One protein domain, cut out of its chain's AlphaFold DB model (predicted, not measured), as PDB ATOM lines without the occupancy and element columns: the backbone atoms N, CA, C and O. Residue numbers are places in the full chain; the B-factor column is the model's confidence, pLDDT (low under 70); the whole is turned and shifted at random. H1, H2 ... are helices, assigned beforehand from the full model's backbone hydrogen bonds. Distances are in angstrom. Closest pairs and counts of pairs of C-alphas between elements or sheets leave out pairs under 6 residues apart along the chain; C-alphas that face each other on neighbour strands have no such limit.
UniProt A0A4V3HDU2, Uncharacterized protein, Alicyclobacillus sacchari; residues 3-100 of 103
ATOM      1  N   ASP A   3      22.495 -33.704 -25.574       90.38
ATOM      2  CA  ASP A   3      23.819 -34.186 -25.190       90.38
ATOM      3  C   ASP A   3      24.819 -33.908 -26.314       90.38
ATOM      4  O   ASP A   3      24.541 -34.123 -27.499       90.38
ATOM      5  N   CYS A   4      25.984 -33.376 -25.952       92.50
ATOM      6  CA  CYS A   4      27.070 -33.170 -26.897       92.50
ATOM      7  C   CYS A   4      27.615 -34.531 -27.373       92.50
ATOM      8  O   CYS A   4      28.029 -35.325 -26.531       92.50
ATOM      9  N   PRO A   5      27.688 -34.809 -28.687       91.88
ATOM     10  CA  PRO A   5      28.144 -36.108 -29.189       91.88
ATOM     11  C   PRO A   5      29.640 -36.384 -28.960       91.88
ATOM     12  O   PRO A   5      30.063 -37.527 -29.105       91.88
ATOM     13  N   GLY A   6      30.441 -35.364 -28.627       92.38
ATOM     14  CA  GLY A   6      31.864 -35.517 -28.307       92.38
ATOM     15  C   GLY A   6      32.111 -35.754 -26.820       92.38
ATOM     16  O   GLY A   6      32.638 -36.789 -26.432       92.38
ATOM     17  N   CYS A   7      31.693 -34.813 -25.968       93.69
ATOM     18  CA  CYS A   7      31.978 -34.865 -24.529       93.69
ATOM     19  C   CYS A   7      30.814 -35.343 -23.643       93.69
ATOM     20  O   CYS A   7      30.986 -35.454 -22.432       93.69
ATOM     21  N   GLY A   8      29.625 -35.591 -24.198       93.50
ATOM     22  CA  GLY A   8      28.455 -36.071 -23.452       93.50
ATOM     23  C   GLY A   8      27.768 -35.032 -22.560       93.50
ATOM     24  O   GLY A   8      26.780 -35.355 -21.910       93.50
ATOM     25  N   VAL A   9      28.249 -33.784 -22.516       92.50
ATOM     26  CA  VAL A   9      27.641 -32.740 -21.676       92.50
ATOM     27  C   VAL A   9      26.241 -32.364 -22.175       92.50
ATOM     28  O   VAL A   9      26.032 -32.125 -23.367       92.50
ATOM     29  N   THR A  10      25.287 -32.268 -21.251       93.75
ATOM     30  CA  THR A  10      23.901 -31.889 -21.539       93.75
ATOM     31  C   THR A  10      23.747 -30.368 -21.531       93.75
ATOM     32  O   THR A  10      23.924 -29.722 -20.498       93.75
ATOM     33  N   LEU A  11      23.376 -29.774 -22.671       88.94
ATOM     34  CA  LEU A  11      23.277 -28.315 -22.837       88.94
ATOM     35  C   LEU A  11      21.928 -27.870 -23.427       88.94
ATOM     36  O   LEU A  11      21.230 -28.669 -24.061       88.94
ATOM     37  N   PRO A  12      21.520 -26.597 -23.242       89.12
ATOM     38  CA  PRO A  12      20.345 -26.046 -23.909       89.12
ATOM     39  C   PRO A  12      20.421 -26.229 -25.425       89.12
ATOM     40  O   PRO A  12      21.482 -26.102 -26.036       89.12
ATOM     41  N   LYS A  13      19.278 -26.540 -26.044       81.44
ATOM     42  CA  LYS A  13      19.213 -26.682 -27.499       81.44
ATOM     43  C   LYS A  13      19.387 -25.294 -28.114       81.44
ATOM     44  O   LYS A  13      18.600 -24.401 -27.823       81.44
ATOM     45  N   GLN A  14      20.381 -25.144 -28.976       79.19
ATOM     46  CA  GLN A  14      20.632 -23.927 -29.738       79.19
ATOM     47  C   GLN A  14      20.600 -24.249 -31.228       79.19
ATOM     48  O   GLN A  14      21.000 -25.340 -31.643       79.19
ATOM     49  N   GLN A  15      20.061 -23.326 -32.023       68.00
ATOM     50  CA  GLN A  15      19.969 -23.488 -33.470       68.00
ATOM     51  C   GLN A  15      21.350 -23.315 -34.131       68.00
ATOM     52  O   GLN A  15      22.244 -22.676 -33.588       68.00
ATOM     53  N   ILE A  16      21.512 -23.982 -35.271       62.03
ATOM     54  CA  ILE A  16      22.770 -24.414 -35.891       62.03
ATOM     55  C   ILE A  16      23.711 -23.242 -36.228       62.03
ATOM     56  O   ILE A  16      23.378 -22.398 -37.052       62.03
ATOM     57  N   LEU A  17      24.933 -23.272 -35.684       58.81
ATOM     58  CA  LEU A  17      26.097 -22.629 -36.300       58.81
ATOM     59  C   LEU A  17      26.620 -23.567 -37.394       58.81
ATOM     60  O   LEU A  17      27.107 -24.661 -37.109       58.81
ATOM     61  N   LEU A  18      26.449 -23.167 -38.652       55.06
ATOM     62  CA  LEU A  18      26.942 -23.904 -39.812       55.06
ATOM     63  C   LEU A  18      28.478 -23.824 -39.861       55.06
ATOM     64  O   LEU A  18      29.033 -22.730 -39.825       55.06
ATOM     65  N   GLY A  19      29.155 -24.972 -40.005       66.38
ATOM     66  CA  GLY A  19      30.502 -25.014 -40.592       66.38
ATOM     67  C   GLY A  19      31.707 -25.362 -39.706       66.38
ATOM     68  O   GLY A  19      32.825 -25.169 -40.175       66.38
ATOM     69  N   TYR A  20      31.555 -25.887 -38.482       71.12
ATOM     70  CA  TYR A  20      32.709 -26.386 -37.705       71.12
ATOM     71  C   TYR A  20      32.916 -27.903 -37.865       71.12
ATOM     72  O   TYR A  20      31.962 -28.663 -37.992       71.12
ATOM     73  N   SER A  21      34.180 -28.348 -37.848       83.38
ATOM     74  CA  SER A  21      34.562 -29.755 -38.084       83.38
ATOM     75  C   SER A  21      34.575 -30.636 -36.829       83.38
ATOM     76  O   SER A  21      34.935 -31.802 -36.921       83.38
ATOM     77  N   TYR A  22      34.239 -30.097 -35.656       89.56
ATOM     78  CA  TYR A  22      34.222 -30.857 -34.405       89.56
ATOM     79  C   TYR A  22      32.970 -31.731 -34.287       89.56
ATOM     80  O   TYR A  22      31.874 -31.345 -34.706       89.56
ATOM     81  N   ASN A  23      33.113 -32.892 -33.652       93.06
ATOM     82  CA  ASN A  23      31.993 -33.723 -33.222       93.06
ATOM     83  C   ASN A  23      31.374 -33.140 -31.939       93.06
ATOM     84  O   ASN A  23      31.560 -33.676 -30.850       93.06
ATOM     85  N   ALA A  24      30.699 -31.994 -32.049       92.12
ATOM     86  CA  ALA A  24      30.160 -31.251 -30.912       92.12
ATOM     87  C   ALA A  24      28.737 -30.743 -31.171       92.12
ATOM     88  O   ALA A  24      28.317 -30.596 -32.316       92.12
ATOM     89  N   SER A  25      27.991 -30.453 -30.102       91.19
ATOM     90  CA  SER A  25      26.727 -29.720 -30.209       91.19
ATOM     91  C   SER A  25      26.999 -28.224 -30.394       91.19
ATOM     92  O   SER A  25      28.018 -27.707 -29.933       91.19
ATOM     93  N   ALA A  26      26.067 -27.498 -31.023       89.94
ATOM     94  CA  ALA A  26      26.238 -26.066 -31.301       89.94
ATOM     95  C   ALA A  26      26.510 -25.245 -30.030       89.94
ATOM     96  O   ALA A  26      27.400 -24.402 -30.025       89.94
ATOM     97  N   LYS A  27      25.797 -25.546 -28.935       91.31
ATOM     98  CA  LYS A  27      25.989 -24.858 -27.655       91.31
ATOM     99  C   LYS A  27      27.353 -25.164 -27.026       91.31
ATOM    100  O   LYS A  27      27.968 -24.272 -26.458       91.31
ATOM    101  N   CYS A  28      27.843 -26.401 -27.154       93.06
ATOM    102  CA  CYS A  28      29.172 -26.776 -26.666       93.06
ATOM    103  C   CYS A  28      30.272 -26.011 -27.419       93.06
ATOM    104  O   CYS A  28      31.183 -25.461 -26.802       93.06
ATOM    105  N   TYR A  29      30.132 -25.897 -28.743       92.31
ATOM    106  CA  TYR A  29      31.066 -25.136 -29.568       92.31
ATOM    107  C   TYR A  29      31.031 -23.626 -29.293       92.31
ATOM    108  O   TYR A  29      32.078 -22.980 -29.299       92.31
ATOM    109  N   GLU A  30      29.858 -23.055 -29.010       92.25
ATOM    110  CA  GLU A  30      29.738 -21.652 -28.594       92.25
ATOM    111  C   GLU A  30      30.504 -21.388 -27.290       92.25
ATOM    112  O   GLU A  30      31.348 -20.497 -27.251       92.25
ATOM    113  N   GLN A  31      30.304 -22.215 -26.258       93.44
ATOM    114  CA  GLN A  31      31.034 -22.085 -24.988       93.44
ATOM    115  C   GLN A  31      32.547 -22.250 -25.169       93.44
ATOM    116  O   GLN A  31      33.336 -21.521 -24.567       93.44
ATOM    117  N   TYR A  32      32.969 -23.179 -26.029       94.50
ATOM    118  CA  TYR A  32      34.374 -23.309 -26.407       94.50
ATOM    119  C   TYR A  32      34.906 -22.056 -27.116       94.50
ATOM    120  O   TYR A  32      36.046 -21.652 -26.882       94.50
ATOM    121  N   SER A  33      34.094 -21.420 -27.960       93.50
ATOM    122  CA  SER A  33      34.464 -20.191 -28.667       93.50
ATOM    123  C   SER A  33      34.617 -19.011 -27.700       93.50
ATOM    124  O   SER A  33      35.594 -18.268 -27.796       93.50
ATOM    125  N   GLU A  34      33.719 -18.878 -26.721       95.00
ATOM    126  CA  GLU A  34      33.830 -17.897 -25.630       95.00
ATOM    127  C   GLU A  34      35.092 -18.135 -24.786       95.00
ATOM    128  O   GLU A  34      35.878 -17.213 -24.553       95.00
ATOM    129  N   LEU A  35      35.341 -19.389 -24.394       95.31
ATOM    130  CA  LEU A  35      36.540 -19.769 -23.648       95.31
ATOM    131  C   LEU A  35      37.818 -19.515 -24.460       95.31
ATOM    132  O   LEU A  35      38.831 -19.069 -23.924       95.31
ATOM    133  N   THR A  36      37.780 -19.752 -25.769       94.50
ATOM    134  CA  THR A  36      38.885 -19.438 -26.680       94.50
ATOM    135  C   THR A  36      39.172 -17.940 -26.697       94.50
ATOM    136  O   THR A  36      40.326 -17.549 -26.524       94.50
ATOM    137  N   ALA A  37      38.146 -17.095 -26.832       94.00
ATOM    138  CA  ALA A  37      38.313 -15.642 -26.803       94.00
ATOM    139  C   ALA A  37      38.928 -15.162 -25.475       94.00
ATOM    140  O   ALA A  37      39.868 -14.365 -25.483       94.00
ATOM    141  N   TYR A  38      38.457 -15.700 -24.347       94.25
ATOM    142  CA  TYR A  38      39.020 -15.421 -23.024       94.25
ATOM    143  C   TYR A  38      40.483 -15.874 -22.906       94.25
ATOM    144  O   TYR A  38      41.354 -15.121 -22.480       94.25
ATOM    145  N   THR A  39      40.803 -17.100 -23.309       94.12
ATOM    146  CA  THR A  39      42.163 -17.646 -23.147       94.12
ATOM    147  C   THR A  39      43.181 -16.953 -24.055       94.12
ATOM    148  O   THR A  39      44.329 -16.778 -23.653       94.12
ATOM    149  N   LEU A  40      42.769 -16.486 -25.238       91.56
ATOM    150  CA  LEU A  40      43.612 -15.681 -26.126       91.56
ATOM    151  C   LEU A  40      43.971 -14.310 -25.538       91.56
ATOM    152  O   LEU A  40      45.014 -13.762 -25.894       91.56
ATOM    153  N   SER A  41      43.164 -13.766 -24.620       90.50
ATOM    154  CA  SER A  41      43.509 -12.516 -23.929       90.50
ATOM    155  C   SER A  41      44.619 -12.692 -22.881       90.50
ATOM    156  O   SER A  41      45.105 -11.697 -22.350       90.50
ATOM    157  N   HIS A  42      45.038 -13.930 -22.586       87.69
ATOM    158  CA  HIS A  42      46.078 -14.253 -21.606       87.69
ATOM    159  C   HIS A  42      47.383 -14.618 -22.324       87.69
ATOM    160  O   HIS A  42      47.628 -15.770 -22.674       87.69
ATOM    161  N   THR A  43      48.238 -13.624 -22.570       77.94
ATOM    162  CA  THR A  43      49.492 -13.792 -23.333       77.94
ATOM    163  C   THR A  43      50.739 -13.961 -22.458       77.94
ATOM    164  O   THR A  43      51.789 -14.339 -22.974       77.94
ATOM    165  N   GLY A  44      50.633 -13.725 -21.144       78.62
ATOM    166  CA  GLY A  44      51.701 -13.869 -20.140       78.62
ATOM    167  C   GLY A  44      51.871 -15.305 -19.639       78.62
ATOM    168  O   GLY A  44      51.504 -16.242 -20.338       78.62
ATOM    169  N   ASP A  45      52.483 -15.526 -18.473       71.81
ATOM    170  CA  ASP A  45      52.748 -16.870 -17.897       71.81
ATOM    171  C   ASP A  45      51.506 -17.751 -17.707       71.81
ATOM    172  O   ASP A  45      51.615 -18.975 -17.715       71.81
ATOM    173  N   ASP A  46      50.328 -17.137 -17.757       77.69
ATOM    174  CA  ASP A  46      49.018 -17.786 -17.765       77.69
ATOM    175  C   ASP A  46      48.524 -18.188 -19.171       77.69
ATOM    176  O   ASP A  46      47.320 -18.286 -19.411       77.69
ATOM    177  N   PHE A  47      49.418 -18.407 -20.143       87.06
ATOM    178  CA  PHE A  47      49.014 -18.844 -21.485       87.06
ATOM    179  C   PHE A  47      48.514 -20.295 -21.456       87.06
ATOM    180  O   PHE A  47      49.261 -21.255 -21.659       87.06
ATOM    181  N   ILE A  48      47.214 -20.437 -21.217       90.81
ATOM    182  CA  ILE A  48      46.489 -21.712 -21.123       90.81
ATOM    183  C   ILE A  48      45.779 -22.098 -22.427       90.81
ATOM    184  O   ILE A  48      45.244 -23.200 -22.538       90.81
ATOM    185  N   HIS A  49      45.783 -21.209 -23.427       95.38
ATOM    186  CA  HIS A  49      45.005 -21.364 -24.657       95.38
ATOM    187  C   HIS A  49      45.266 -22.698 -25.371       95.38
ATOM    188  O   HIS A  49      44.320 -23.385 -25.747       95.38
ATOM    189  N   GLN A  50      46.532 -23.116 -25.497       95.88
ATOM    190  CA  GLN A  50      46.846 -24.368 -26.189       95.88
ATOM    191  C   GLN A  50      46.250 -25.596 -25.483       95.88
ATOM    192  O   GLN A  50      45.744 -26.485 -26.158       95.88
ATOM    193  N   HIS A  51      46.232 -25.630 -24.147       95.88
ATOM    194  CA  HIS A  51      45.598 -26.731 -23.414       95.88
ATOM    195  C   HIS A  51      44.098 -26.797 -23.684       95.88
ATOM    196  O   HIS A  51      43.553 -27.877 -23.878       95.88
ATOM    197  N   VAL A  52      43.437 -25.640 -23.734       96.69
ATOM    198  CA  VAL A  52      42.002 -25.556 -24.025       96.69
ATOM    199  C   VAL A  52      41.690 -26.080 -25.426       96.69
ATOM    200  O   VAL A  52      40.766 -26.878 -25.582       96.69
ATOM    201  N   VAL A  53      42.487 -25.692 -26.425       96.44
ATOM    202  CA  VAL A  53      42.360 -26.201 -27.800       96.44
ATOM    203  C   VAL A  53      42.548 -27.719 -27.841       96.44
ATOM    204  O   VAL A  53      41.741 -28.418 -28.456       96.44
ATOM    205  N   ASP A  54      43.569 -28.240 -27.159       97.62
ATOM    206  CA  ASP A  54      43.907 -29.664 -27.199       97.62
ATOM    207  C   ASP A  54      42.865 -30.529 -26.484       97.62
ATOM    208  O   ASP A  54      42.426 -31.542 -27.028       97.62
ATOM    209  N   VAL A  55      42.395 -30.113 -25.301       97.25
ATOM    210  CA  VAL A  55      41.308 -30.811 -24.592       97.25
ATOM    211  C   VAL A  55      40.064 -30.863 -25.471       97.25
ATOM    212  O   VAL A  55      39.480 -31.935 -25.652       97.25
ATOM    213  N   TYR A  56      39.676 -29.726 -26.053       96.88
ATOM    214  CA  TYR A  56      38.467 -29.662 -26.861       96.88
ATOM    215  C   TYR A  56      38.578 -30.532 -28.117       96.88
ATOM    216  O   TYR A  56      37.660 -31.299 -28.411       96.88
ATOM    217  N   ALA A  57      39.708 -30.478 -28.823       96.38
ATOM    218  CA  ALA A  57      39.946 -31.298 -30.005       96.38
ATOM    219  C   ALA A  57      39.974 -32.803 -29.691       96.38
ATOM    220  O   ALA A  57      39.400 -33.589 -30.445       96.38
ATOM    221  N   ALA A  58      40.591 -33.213 -28.579       96.62
ATOM    222  CA  ALA A  58      40.621 -34.615 -28.169       96.62
ATOM    223  C   ALA A  58      39.219 -35.139 -27.809       96.62
ATOM    224  O   ALA A  58      38.823 -36.214 -28.265       96.62
ATOM    225  N   GLN A  59      38.444 -34.361 -27.047       96.19
ATOM    226  CA  GLN A  59      37.083 -34.724 -26.638       96.19
ATOM    227  C   GLN A  59      36.081 -34.733 -27.801       96.19
ATOM    228  O   GLN A  59      35.122 -35.495 -27.772       96.19
ATOM    229  N   HIS A  60      36.288 -33.907 -28.828       95.62
ATOM    230  CA  HIS A  60      35.340 -33.731 -29.936       95.62
ATOM    231  C   HIS A  60      35.893 -34.237 -31.272       95.62
ATOM    232  O   HIS A  60      35.576 -33.691 -32.334       95.62
ATOM    233  N   SER A  61      36.713 -35.288 -31.226       93.94
ATOM    234  CA  SER A  61      37.194 -35.968 -32.427       93.94
ATOM    235  C   SER A  61      36.049 -36.652 -33.199       93.94
ATOM    236  O   SER A  61      35.049 -37.078 -32.620       93.94
ATOM    237  N   GLY A  62      36.183 -36.744 -34.527       89.69
ATOM    238  CA  GLY A  62      35.165 -37.312 -35.425       89.69
ATOM    239  C   GLY A  62      34.503 -36.262 -36.323       89.69
ATOM    240  O   GLY A  62      35.074 -35.205 -36.557       89.69
ATOM    241  N   ASN A  63      33.319 -36.564 -36.870       85.56
ATOM    242  CA  ASN A  63      32.511 -35.645 -37.695       85.56
ATOM    243  C   ASN A  63      33.271 -34.941 -38.853       85.56
ATOM    244  O   ASN A  63      33.053 -33.768 -39.146       85.56
ATOM    245  N   GLY A  64      34.199 -35.646 -39.510       83.25
ATOM    246  CA  GLY A  64      35.004 -35.092 -40.610       83.25
ATOM    247  C   GLY A  64      36.208 -34.243 -40.175       83.25
ATOM    248  O   GLY A  64      36.899 -33.687 -41.031       83.25
ATOM    249  N   MET A  65      36.502 -34.160 -38.874       89.06
ATOM    250  CA  MET A  65      37.743 -33.575 -38.359       89.06
ATOM    251  C   MET A  65      38.969 -34.295 -38.930       89.06
ATOM    252  O   MET A  65      39.000 -35.522 -39.055       89.06
ATOM    253  N   LYS A  66      40.023 -33.537 -39.248       89.25
ATOM    254  CA  LYS A  66      41.291 -34.113 -39.714       89.25
ATOM    255  C   LYS A  66      41.906 -34.976 -38.608       89.25
ATOM    256  O   LYS A  66      42.090 -34.498 -37.492       89.25
ATOM    257  N   ILE A  67      42.316 -36.201 -38.947       90.19
ATOM    258  CA  ILE A  67      42.947 -37.154 -38.010       90.19
ATOM    259  C   ILE A  67      44.134 -36.513 -37.275       90.19
ATOM    260  O   ILE A  67      44.260 -36.642 -36.059       90.19
ATOM    261  N   PHE A  68      44.973 -35.763 -37.995       91.00
ATOM    262  CA  PHE A  68      46.138 -35.099 -37.410       91.00
ATOM    263  C   PHE A  68      45.777 -34.086 -36.318       91.00
ATOM    264  O   PHE A  68      46.573 -33.901 -35.406       91.00
ATOM    265  N   THR A  69      44.591 -33.470 -36.350       93.19
ATOM    266  CA  THR A  69      44.155 -32.558 -35.282       93.19
ATOM    267  C   THR A  69      43.977 -33.314 -33.964       93.19
ATOM    268  O   THR A  69      44.471 -32.857 -32.938       93.19
ATOM    269  N   THR A  70      43.362 -34.502 -33.991       95.31
ATOM    270  CA  THR A  70      43.238 -35.361 -32.802       95.31
ATOM    271  C   THR A  70      44.608 -35.826 -32.316       95.31
ATOM    272  O   THR A  70      44.885 -35.795 -31.123       95.31
ATOM    273  N   VAL A  71      45.491 -36.231 -33.235       96.38
ATOM    274  CA  VAL A  71      46.839 -36.710 -32.884       96.38
ATOM    275  C   VAL A  71      47.668 -35.608 -32.221       96.38
ATOM    276  O   VAL A  71      48.267 -35.854 -31.178       96.38
ATOM    277  N   PHE A  72      47.678 -34.397 -32.785       96.75
ATOM    278  CA  PHE A  72      48.382 -33.257 -32.191       96.75
ATOM    279  C   PHE A  72      47.837 -32.951 -30.796       96.75
ATOM    280  O   PHE A  72      48.617 -32.883 -29.855       96.75
ATOM    281  N   ALA A  73      46.513 -32.884 -30.650       97.50
ATOM    282  CA  ALA A  73      45.872 -32.659 -29.361       97.50
ATOM    283  C   ALA A  73      46.302 -33.687 -28.300       97.50
ATOM    284  O   ALA A  73      46.712 -33.310 -27.207       97.50
ATOM    285  N   LEU A  74      46.287 -34.983 -28.625       98.06
ATOM    286  CA  LEU A  74      46.709 -36.033 -27.690       98.06
ATOM    287  C   LEU A  74      48.195 -35.932 -27.313       98.06
ATOM    288  O   LEU A  74      48.542 -36.127 -26.148       98.06
ATOM    289  N   ILE A  75      49.072 -35.592 -28.263       98.00
ATOM    290  CA  ILE A  75      50.494 -35.357 -27.973       98.00
ATOM    291  C   ILE A  75      50.654 -34.146 -27.043       98.00
ATOM    292  O   ILE A  75      51.410 -34.215 -26.072       98.00
ATOM    293  N   GLY A  76      49.935 -33.055 -27.306       97.94
ATOM    294  CA  GLY A  76      49.965 -31.864 -26.463       97.94
ATOM    295  C   GLY A  76      49.496 -32.142 -25.035       97.94
ATOM    296  O   GLY A  76      50.183 -31.770 -24.079       97.94
ATOM    297  N   LEU A  77      48.396 -32.886 -24.880       98.25
ATOM    298  CA  LEU A  77      47.877 -33.313 -23.576       98.25
ATOM    299  C   LEU A  77      48.848 -34.226 -22.828       98.25
ATOM    300  O   LEU A  77      49.011 -34.059 -21.622       98.25
ATOM    301  N   TYR A  78      49.540 -35.133 -23.523       98.50
ATOM    302  CA  TYR A  78      50.601 -35.935 -22.914       98.50
ATOM    303  C   TYR A  78      51.691 -35.046 -22.299       98.50
ATOM    304  O   TYR A  78      52.051 -35.221 -21.139       98.50
ATOM    305  N   TYR A  79      52.197 -34.053 -23.035       98.19
ATOM    306  CA  TYR A  79      53.210 -33.145 -22.490       98.19
ATOM    307  C   TYR A  79      52.670 -32.275 -21.346       98.19
ATOM    308  O   TYR A  79      53.395 -32.012 -20.387       98.19
ATOM    309  N   ALA A  80      51.413 -31.849 -21.419       97.12
ATOM    310  CA  ALA A  80      50.794 -31.070 -20.353       97.12
ATOM    311  C   ALA A  80      50.668 -31.880 -19.051       97.12
ATOM    312  O   ALA A  80      51.152 -31.449 -18.007       97.12
ATOM    313  N   ILE A  81      50.060 -33.066 -19.126       97.75
ATOM    314  CA  ILE A  81      49.684 -33.873 -17.957       97.75
ATOM    315  C   ILE A  81      50.883 -34.656 -17.418       97.75
ATOM    316  O   ILE A  81      51.172 -34.603 -16.228       97.75
ATOM    317  N   GLU A  82      51.616 -35.344 -18.293       98.19
ATOM    318  CA  GLU A  82      52.684 -36.263 -17.877       98.19
ATOM    319  C   GLU A  82      54.033 -35.558 -17.707       98.19
ATOM    320  O   GLU A  82      54.922 -36.064 -17.022       98.19
ATOM    321  N   ARG A  83      54.233 -34.400 -18.358       97.50
ATOM    322  CA  ARG A  83      55.512 -33.660 -18.325       97.50
ATOM    323  C   ARG A  83      55.413 -32.269 -17.699       97.50
ATOM    324  O   ARG A  83      56.443 -31.606 -17.590       97.50
ATOM    325  N   GLY A  84      54.223 -31.831 -17.288       95.25
ATOM    326  CA  GLY A  84      54.013 -30.537 -16.633       95.25
ATOM    327  C   GLY A  84      54.256 -29.330 -17.541       95.25
ATOM    328  O   GLY A  84      54.628 -28.263 -17.055       95.25
ATOM    329  N   TYR A  85      54.115 -29.488 -18.861       96.00
ATOM    330  CA  TYR A  85      54.330 -28.383 -19.795       96.00
ATOM    331  C   TYR A  85      53.164 -27.398 -19.738       96.00
ATOM    332  O   TYR A  85      52.007 -27.806 -19.767       96.00
ATOM    333  N   ASN A  86      53.468 -26.099 -19.747       93.56
ATOM    334  CA  ASN A  86      52.458 -25.055 -19.916       93.56
ATOM    335  C   ASN A  86      52.023 -24.909 -21.388       93.56
ATOM    336  O   ASN A  86      52.644 -25.462 -22.306       93.56
ATOM    337  N   GLY A  87      50.985 -24.109 -21.642       93.12
ATOM    338  CA  GLY A  87      50.403 -23.989 -22.979       93.12
ATOM    339  C   GLY A  87      51.386 -23.459 -24.026       93.12
ATOM    340  O   GLY A  87      51.330 -23.871 -25.183       93.12
ATOM    341  N   ARG A  88      52.348 -22.607 -23.639       93.12
ATOM    342  CA  ARG A  88      53.382 -22.101 -24.559       93.12
ATOM    343  C   ARG A  88      54.352 -23.202 -24.956       93.12
ATOM    344  O   ARG A  88      54.733 -23.312 -26.122       93.12
ATOM    345  N   GLN A  89      54.763 -24.014 -23.989       95.31
ATOM    346  CA  GLN A  89      55.643 -25.149 -24.237       95.31
ATOM    347  C   GLN A  89      54.950 -26.188 -25.127       95.31
ATOM    348  O   GLN A  89      55.569 -26.663 -26.079       95.31
ATOM    349  N   VAL A  90      53.663 -26.469 -24.901       96.44
ATOM    350  CA  VAL A  90      52.877 -27.356 -25.777       96.44
ATOM    351  C   VAL A  90      52.729 -26.775 -27.189       96.44
ATOM    352  O   VAL A  90      52.996 -27.468 -28.172       96.44
ATOM    353  N   GLN A  91      52.423 -25.482 -27.326       94.94
ATOM    354  CA  GLN A  91      52.343 -24.826 -28.638       94.94
ATOM    355  C   GLN A  91      53.679 -24.915 -29.397       94.94
ATOM    356  O   GLN A  91      53.716 -25.133 -30.617       94.94
ATOM    357  N   ARG A  92      54.805 -24.807 -28.679       95.12
ATOM    358  CA  ARG A  92      56.140 -25.018 -29.249       95.12
ATOM    359  C   ARG A  92      56.339 -26.460 -29.720       95.12
ATOM    360  O   ARG A  92      56.893 -26.639 -30.805       95.12
ATOM    361  N   VAL A  93      55.880 -27.467 -28.971       96.06
ATOM    362  CA  VAL A  93      55.902 -28.876 -29.412       96.06
ATOM    363  C   VAL A  93      55.140 -29.032 -30.730       96.06
ATOM    364  O   VAL A  93      55.705 -29.559 -31.687       96.06
ATOM    365  N   HIS A  94      53.926 -28.488 -30.843       96.00
ATOM    366  CA  HIS A  94      53.150 -28.533 -32.093       96.00
ATOM    367  C   HIS A  94      53.870 -27.865 -33.262       96.00
ATOM    368  O   HIS A  94      53.925 -28.416 -34.361       96.00
ATOM    369  N   THR A  95      54.481 -26.705 -33.022       94.94
ATOM    370  CA  THR A  95      55.252 -25.990 -34.047       94.94
ATOM    371  C   THR A  95      56.441 -26.815 -34.541       94.94
ATOM    372  O   THR A  95      56.738 -26.816 -35.734       94.94
ATOM    373  N   LEU A  96      57.132 -27.516 -33.638       95.19
ATOM    374  CA  LEU A  96      58.250 -28.388 -33.995       95.19
ATOM    375  C   LEU A  96      57.775 -29.618 -34.773       95.19
ATOM    376  O   LEU A  96      58.356 -29.923 -35.811       95.19
ATOM    377  N   LEU A  97      56.693 -30.265 -34.329       92.62
ATOM    378  CA  LEU A  97      56.099 -31.415 -35.018       92.62
ATOM    379  C   LEU A  97      55.658 -31.062 -36.442       92.62
ATOM    380  O   LEU A  97      55.965 -31.796 -37.373       92.62
ATOM    381  N   ALA A  98      55.012 -29.909 -36.632       90.88
ATOM    382  CA  ALA A  98      54.557 -29.454 -37.947       90.88
ATOM    383  C   ALA A  98      55.705 -29.146 -38.929       90.88
ATOM    384  O   ALA A  98      55.489 -29.110 -40.139       90.88
ATOM    385  N   ARG A  99      56.923 -28.902 -38.426       90.06
ATOM    386  CA  ARG A  99      58.118 -28.639 -39.247       90.06
ATOM    387  C   ARG A  99      58.856 -29.904 -39.663       90.06
ATOM    388  O   ARG A  99      59.710 -29.823 -40.549       90.06
ATOM    389  N   LEU A 100      58.563 -31.046 -39.042       84.38
ATOM    390  CA  LEU A 100      59.130 -32.320 -39.459       84.38
ATOM    391  C   LEU A 100      58.569 -32.656 -40.844       84.38
ATOM    392  O   LEU A 100      57.406 -33.024 -40.990       84.38
TER     393      LEU A 100
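AT A GLANCE: This is residues 3 to 100 of the 103 residues of an uncharacterized protein of Alicyclobacillus sacchari (UniProt A0A4V3HDU2). Four helices make two helical hairpins, one of H1 and H2 and one of H3 and H4, packed together through H2: H2 sits in the middle, H1 runs back beside it on one side, and H3 and H4 cross it steeply on the other side. A long stretch without a named element, residues 3 to 25, winds in loops at the end of the domain far from H4. The printed part has 98 residues with four named helices, in the order H1, H2, H3, H4, and no named strand; the class is all helix, and the helix packing is mostly crossed, with 1 of 4 touching pairs at a shallow tilt. The whole is compact, with a radius of gyration of the C-alphas of 14.0 A and spans of 37 by 28 by 22 A.

HOW THE PARTS SIT: The longest helix, H3, residues 67 to 83, touches H2, residues 49 to 59, at a steep tilt of 61 degrees, opposite ways; their closest C-alphas are those of Asp 54 and Ala 73, 4.2 A apart. H3 also touches H4, residues 87 to 99, with which it forms a helical hairpin at a steep tilt of 44 degrees, opposite ways; the closest C-alphas are those of Gly 76 and Val 90, 5.4 A apart. H2 is the hub, touching the three other helices. H4 touches it with residues 87 to 91 alone, and the closest C-alphas, of Gln 50 and Gly 87, are 4.8 A apart; the two run the same way at a tilt of 69 degrees, steep but only just. H1, residues 26 to 40, touches H2 at a shallow tilt of 22 degrees, opposite ways, as a helical hairpin; their closest C-alphas, of Thr 39 and His 49, are 4.9 A apart. H1 is apart from H3 and from H4. In H1, H2, H3 and H4 every backbone O i to N i+4 pair is within hydrogen-bond range.

IN THESE COORDINATES: H3 runs 23.6 A from C-alpha 67 at (42.947, -37.154, -38.010) to C-alpha 83. H2 measures 15.7 A from C-alpha 49 to C-alpha 59. H1 begins at C-alpha 26, at (26.238, -26.066, -31.301), and measures 20.9 A to C-alpha 40. H4 measures 18.6 A and ends at C-alpha 99, at (58.118, -28.639, -39.247).

THE WHOLE: The two C-alphas farthest apart are those of Pro 12 and Leu 100, 42.3 A. The printed part has no cut. The link from H3 to H4 is tight, those from H1 to H2 and from H2 to H3 are short, and no link is long. The mean pLDDT of the printed part is 90.7; residues 15 to 19 of this model are under 70.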